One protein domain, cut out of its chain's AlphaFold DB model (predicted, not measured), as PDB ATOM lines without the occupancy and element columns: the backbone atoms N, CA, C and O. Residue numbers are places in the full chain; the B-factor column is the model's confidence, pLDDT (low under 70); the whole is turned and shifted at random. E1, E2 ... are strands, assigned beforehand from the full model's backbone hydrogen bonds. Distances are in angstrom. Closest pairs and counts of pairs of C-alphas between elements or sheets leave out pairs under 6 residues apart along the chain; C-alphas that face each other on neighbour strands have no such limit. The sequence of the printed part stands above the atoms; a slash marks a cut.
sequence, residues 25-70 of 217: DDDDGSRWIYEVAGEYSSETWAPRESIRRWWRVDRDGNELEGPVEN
ATOM      1  N   ASP A  25     -38.878 -30.651  14.583       58.69
ATOM      2  CA  ASP A  25     -39.809 -31.460  15.376       58.69
ATOM      3  C   ASP A  25     -38.970 -32.327  16.327       58.69
ATOM      4  O   ASP A  25     -38.058 -33.034  15.890       58.69
ATOM      5  N   ASP A  26     -39.268 -32.274  17.623       67.56
ATOM      6  CA  ASP A  26     -38.696 -33.205  18.590       67.56
ATOM      7  C   ASP A  26     -39.271 -34.618  18.350       67.56
ATOM      8  O   ASP A  26     -40.349 -34.783  17.771       67.56
ATOM      9  N   ASP A  27     -38.600 -35.663  18.848       72.00
ATOM     10  CA  ASP A  27     -39.037 -37.065  18.696       72.00
ATOM     11  C   ASP A  27     -40.471 -37.331  19.215       72.00
ATOM     12  O   ASP A  27     -41.136 -38.283  18.796       72.00
ATOM     13  N   ASP A  28     -40.972 -36.491  20.125       76.31
ATOM     14  CA  ASP A  28     -42.339 -36.547  20.658       76.31
ATOM     15  C   ASP A  28     -43.380 -35.810  19.785       76.31
ATOM     16  O   ASP A  28     -44.577 -35.832  20.087       76.31
ATOM     17  N   GLY A  29     -42.957 -35.214  18.667       80.06
ATOM     18  CA  GLY A  29     -43.785 -34.441  17.744       80.06
ATOM     19  C   GLY A  29     -44.149 -33.044  18.242       80.06
ATOM     20  O   GLY A  29     -45.033 -32.418  17.659       80.06
ATOM     21  N   SER A  30     -43.528 -32.577  19.325       84.44
ATOM     22  CA  SER A  30     -43.586 -31.174  19.716       84.44
ATOM     23  C   SER A  30     -42.610 -30.340  18.887       84.44
ATOM     24  O   SER A  30     -41.665 -30.858  18.294       84.44
ATOM     25  N   ARG A  31     -42.845 -29.031  18.845       85.19
ATOM     26  CA  ARG A  31     -41.999 -28.090  18.108       85.19
ATOM     27  C   ARG A  31     -41.901 -26.759  18.827       85.19
ATOM     28  O   ARG A  31     -42.773 -26.392  19.619       85.19
ATOM     29  N   TRP A  32     -40.859 -26.011  18.503       85.19
ATOM     30  CA  TRP A  32     -40.644 -24.671  19.030       85.19
ATOM     31  C   TRP A  32     -41.232 -23.604  18.113       85.19
ATOM     32  O   TRP A  32     -41.082 -23.653  16.892       85.19
ATOM     33  N   ILE A  33     -41.899 -22.630  18.724       87.12
ATOM     34  CA  ILE A  33     -42.432 -21.439  18.071       87.12
ATOM     35  C   ILE A  33     -41.699 -20.220  18.623       87.12
ATOM     36  O   ILE A  33     -41.396 -20.152  19.815       87.12
ATOM     37  N   TYR A  34     -41.435 -19.256  17.745       87.06
ATOM     38  CA  TYR A  34     -40.658 -18.059  18.036       87.06
ATOM     39  C   TYR A  34     -41.473 -16.830  17.661       87.06
ATOM     40  O   TYR A  34     -42.081 -16.775  16.591       87.06
ATOM     41  N   GLU A  35     -41.450 -15.824  18.525       91.62
ATOM     42  CA  GLU A  35     -41.863 -14.474  18.165       91.62
ATOM     43  C   GLU A  35     -40.610 -13.681  17.799       91.62
ATOM     44  O   GLU A  35     -39.727 -13.496  18.638       91.62
ATOM     45  N   VAL A  36     -40.521 -13.239  16.545       90.69
ATOM     46  CA  VAL A  36     -39.331 -12.592  15.977       90.69
ATOM     47  C   VAL A  36     -39.669 -11.162  15.566       90.69
ATOM     48  O   VAL A  36     -40.721 -10.910  14.976       90.69
ATOM     49  N   ALA A  37     -38.777 -10.221  15.874       91.69
ATOM     50  CA  ALA A  37     -38.849  -8.855  15.375       91.69
ATOM     51  C   ALA A  37     -38.536  -8.829  13.872       91.69
ATOM     52  O   ALA A  37     -37.385  -8.990  13.461       91.69
ATOM     53  N   GLY A  38     -39.582  -8.643  13.062       88.19
ATOM     54  CA  GLY A  38     -39.519  -8.738  11.603       88.19
ATOM     55  C   GLY A  38     -38.494  -7.799  10.963       88.19
ATOM     56  O   GLY A  38     -37.869  -8.156   9.969       88.19
ATOM     57  N   GLU A  39     -38.267  -6.627  11.558       90.50
ATOM     58  CA  GLU A  39     -37.287  -5.636  11.101       90.50
ATOM     59  C   GLU A  39     -35.826  -6.113  11.178       90.50
ATOM     60  O   GLU A  39     -34.947  -5.499  10.572       90.50
ATOM     61  N   TYR A  40     -35.564  -7.197  11.911       89.81
ATOM     62  CA  TYR A  40     -34.242  -7.785  12.108       89.81
ATOM     63  C   TYR A  40     -34.154  -9.227  11.604       89.81
ATOM     64  O   TYR A  40     -33.216  -9.931  11.965       89.81
ATOM     65  N   SER A  41     -35.082  -9.669  10.756       89.12
ATOM     66  CA  SER A  41     -35.113 -11.036  10.228       89.12
ATOM     67  C   SER A  41     -35.348 -11.077   8.721       89.12
ATOM     68  O   SER A  41     -35.871 -10.135   8.133       89.12
ATOM     69  N   SER A  42     -34.981 -12.199   8.113       85.88
ATOM     70  CA  SER A  42     -35.421 -12.606   6.777       85.88
ATOM     71  C   SER A  42     -36.512 -13.677   6.893       85.88
ATOM     72  O   SER A  42     -36.820 -14.137   7.994       85.88
ATOM     73  N   GLU A  43     -37.082 -14.112   5.769       84.19
ATOM     74  CA  GLU A  43     -38.062 -15.209   5.760       84.19
ATOM     75  C   GLU A  43     -37.469 -16.541   6.247       84.19
ATOM     76  O   GLU A  43     -38.190 -17.384   6.779       84.19
ATOM     77  N   THR A  44     -36.162 -16.732   6.063       83.25
ATOM     78  CA  THR A  44     -35.477 -18.019   6.246       83.25
ATOM     79  C   THR A  44     -34.481 -18.021   7.402       83.25
ATOM     80  O   THR A  44     -34.037 -19.085   7.827       83.25
ATOM     81  N   TRP A  45     -34.140 -16.855   7.948       86.81
ATOM     82  CA  TRP A  45     -33.142 -16.730   9.007       86.81
ATOM     83  C   TRP A  45     -33.335 -15.468   9.849       86.81
ATOM     84  O   TRP A  45     -33.674 -14.400   9.328       86.81
ATOM     85  N   ALA A  46     -33.038 -15.576  11.143       87.62
ATOM     86  CA  ALA A  46     -33.068 -14.469  12.088       87.62
ATOM     87  C   ALA A  46     -31.895 -14.569  13.090       87.62
ATOM     88  O   ALA A  46     -31.609 -15.664  13.583       87.62
ATOM     89  N   PRO A  47     -31.232 -13.452  13.440       89.50
ATOM     90  CA  PRO A  47     -30.242 -13.420  14.509       89.50
ATOM     91  C   PRO A  47     -30.931 -13.638  15.858       89.50
ATOM     92  O   PRO A  47     -32.050 -13.171  16.081       89.50
ATOM     93  N   ARG A  48     -30.251 -14.293  16.801       86.81
ATOM     94  CA  ARG A  48     -30.831 -14.644  18.113       86.81
ATOM     95  C   ARG A  48     -31.365 -13.433  18.888       86.81
ATOM     96  O   ARG A  48     -32.358 -13.554  19.594       86.81
ATOM     97  N   GLU A  49     -30.733 -12.265  18.750       90.31
ATOM     98  CA  GLU A  49     -31.143 -11.025  19.422       90.31
ATOM     99  C   GLU A  49     -32.512 -10.523  18.926       90.31
ATOM    100  O   GLU A  49     -33.243  -9.882  19.676       90.31
ATOM    101  N   SER A  50     -32.901 -10.869  17.694       91.00
ATOM    102  CA  SER A  50     -34.211 -10.507  17.132       91.00
ATOM    103  C   SER A  50     -35.365 -11.371  17.649       91.00
ATOM    104  O   SER A  50     -36.532 -11.019  17.472       91.00
ATOM    105  N   ILE A  51     -35.062 -12.500  18.293       91.06
ATOM    106  CA  ILE A  51     -36.068 -13.388  18.868       91.06
ATOM    107  C   ILE A  51     -36.521 -12.771  20.186       91.06
ATOM    108  O   ILE A  51     -35.740 -12.658  21.127       91.06
ATOM    109  N   ARG A  52     -37.789 -12.377  20.278       91.00
ATOM    110  CA  ARG A  52     -38.355 -11.789  21.493       91.00
ATOM    111  C   ARG A  52     -38.592 -12.836  22.570       91.00
ATOM    112  O   ARG A  52     -38.281 -12.609  23.734       91.00
ATOM    113  N   ARG A  53     -39.163 -13.968  22.174       91.19
ATOM    114  CA  ARG A  53     -39.518 -15.079  23.061       91.19
ATOM    115  C   ARG A  53     -39.764 -16.347  22.262       91.19
ATOM    116  O   ARG A  53     -40.016 -16.284  21.057       91.19
ATOM    117  N   TRP A  54     -39.736 -17.480  22.947       89.81
ATOM    118  CA  TRP A  54     -40.006 -18.790  22.359       89.81
ATOM    119  C   TRP A  54     -40.833 -19.660  23.301       89.81
ATOM    120  O   TRP A  54     -40.782 -19.509  24.521       89.81
ATOM    121  N   TRP A  55     -41.614 -20.576  22.738       90.62
ATOM    122  CA  TRP A  55     -42.390 -21.555  23.497       90.62
ATOM    123  C   TRP A  55     -42.489 -22.867  22.736       90.62
ATOM    124  O   TRP A  55     -42.367 -22.911  21.512       90.62
ATOM    125  N   ARG A  56     -42.719 -23.946  23.479       88.75
ATOM    126  CA  ARG A  56     -42.913 -25.279  22.918       88.75
ATOM    127  C   ARG A  56     -44.403 -25.559  22.790       88.75
ATOM    128  O   ARG A  56     -45.165 -25.292  23.725       88.75
ATOM    129  N   VAL A  57     -44.803 -26.106  21.652       89.31
ATOM    130  CA  VAL A  57     -46.163 -26.592  21.412       89.31
ATOM    131  C   VAL A  57     -46.140 -28.087  21.137       89.31
ATOM    132  O   VAL A  57     -45.174 -28.592  20.571       89.31
ATOM    133  N   ASP A  58     -47.190 -28.799  21.532       90.38
ATOM    134  CA  ASP A  58     -47.386 -30.192  21.143       90.38
ATOM    135  C   ASP A  58     -47.725 -30.325  19.645       90.38
ATOM    136  O   ASP A  58     -47.830 -29.338  18.907       90.38
ATOM    137  N   ARG A  59     -47.921 -31.567  19.191       88.31
ATOM    138  CA  ARG A  59     -48.283 -31.882  17.802       88.31
ATOM    139  C   ARG A  59     -49.581 -31.202  17.342       88.31
ATOM    140  O   ARG A  59     -49.732 -30.925  16.153       88.31
ATOM    141  N   ASP A  60     -50.501 -30.939  18.263       89.69
ATOM    142  CA  ASP A  60     -51.794 -30.313  17.986       89.69
ATOM    143  C   ASP A  60     -51.714 -28.774  18.047       89.69
ATOM    144  O   ASP A  60     -52.686 -28.080  17.741       89.69
ATOM    145  N   GLY A  61     -50.544 -28.224  18.390       87.38
ATOM    146  CA  GLY A  61     -50.296 -26.792  18.506       87.38
ATOM    147  C   GLY A  61     -50.652 -26.207  19.872       87.38
ATOM    148  O   GLY A  61     -50.645 -24.983  20.012       87.38
ATOM    149  N   ASN A  62     -50.944 -27.036  20.878       91.88
ATOM    150  CA  ASN A  62     -51.194 -26.551  22.231       91.88
ATOM    151  C   ASN A  62     -49.877 -26.226  22.925       91.88
ATOM    152  O   ASN A  62     -48.922 -26.999  22.879       91.88
ATOM    153  N   GLU A  63     -49.838 -25.087  23.607       90.94
ATOM    154  CA  GLU A  63     -48.684 -24.679  24.399       90.94
ATOM    155  C   GLU A  63     -48.426 -25.661  25.548       90.94
ATOM    156  O   GLU A  63     -49.328 -25.987  26.322       90.94
ATOM    157  N   LEU A  64     -47.178 -26.115  25.663       87.69
ATOM    158  CA  LEU A  64     -46.767 -27.048  26.708       87.69
ATOM    159  C   LEU A  64     -46.351 -26.326  27.995       87.69
ATOM    160  O   LEU A  64     -46.648 -26.800  29.089       87.69
ATOM    161  N   GLU A  65     -45.626 -25.206  27.881       81.19
ATOM    162  CA  GLU A  65     -44.765 -24.746  28.977       81.19
ATOM    163  C   GLU A  65     -44.622 -23.221  29.176       81.19
ATOM    164  O   GLU A  65     -43.747 -22.795  29.939       81.19
ATOM    165  N   GLY A  66     -45.500 -22.384  28.614       83.31
ATOM    166  CA  GLY A  66     -45.356 -20.928  28.733       83.31
ATOM    167  C   GLY A  66     -44.285 -20.362  27.795       83.31
ATOM    168  O   GLY A  66     -43.283 -21.034  27.534       83.31
ATOM    169  N   PRO A  67     -44.433 -19.118  27.311       88.44
ATOM    170  CA  PRO A  67     -43.350 -18.434  26.626       88.44
ATOM    171  C   PRO A  67     -42.199 -18.085  27.569       88.44
ATOM    172  O   PRO A  67     -42.397 -17.625  28.695       88.44
ATOM    173  N   VAL A  68     -40.984 -18.289  27.066       88.94
ATOM    174  CA  VAL A  68     -39.723 -17.866  27.671       88.94
ATOM    175  C   VAL A  68     -39.290 -16.574  26.989       88.94
ATOM    176  O   VAL A  68     -39.078 -16.556  25.778       88.94
ATOM    177  N   GLU A  69     -39.185 -15.495  27.761       89.44
ATOM    178  CA  GLU A  69     -38.721 -14.198  27.263       89.44
ATOM    179  C   GLU A  69     -37.203 -14.211  27.042       89.44
ATOM    180  O   GLU A  69     -36.446 -14.746  27.855       89.44
ATOM    181  N   ASN A  70     -36.751 -13.591  25.951       86.81
ATOM    182  CA  ASN A  70     -35.334 -13.423  25.669       86.81
ATOM    183  C   ASN A  70     -34.795 -12.176  26.380       86.81
ATOM    184  O   ASN A  70     -35.076 -11.048  25.975       86.81
TER     185      ASN A  70
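This is residues 25 to 70 of the 217 residues of an uncharacterized protein of Streptomyces sp. SID13666 (UniProt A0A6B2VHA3). With little regular structure, the domain is one two-stranded ribbon, the antiparallel hairpin of E1 and E2, with a wide loop, residues 37 to 50, at one end. Past E2 the chain turns and folds back beside that strand, where residues 68 to 69 pair antiparallel with 53 to 54. The printed part has 46 residues, 13 of them in the two named strands, and no named helix; its class is all strand. It is only just loose, close to compact, with a radius of gyration of the C-alphas of 11.5 A and spans of 31 by 21 by 14 A.

E2, residues 51 to 57, is 16.8 A long and ends at C-alpha 57 (-46.163, -26.592, 21.412). E1, residues 31 to 36, is 15.9 A long and begins at C-alpha 31 (-41.999, -28.090, 18.108).

E1 and E2 are antiparallel, their directions 157 degrees apart. C-alphas 34 and 54 face each other at 4.4 A. N 33 and O 55, 2.8 A apart, are within hydrogen-bond range.

The C-alphas farthest apart, those of Asp 28 and Glu 39, are 32.7 A apart. The printed part has no cut, and the link from E1 to E2 is long. In this model residues 25 to 26 have pLDDT under 70.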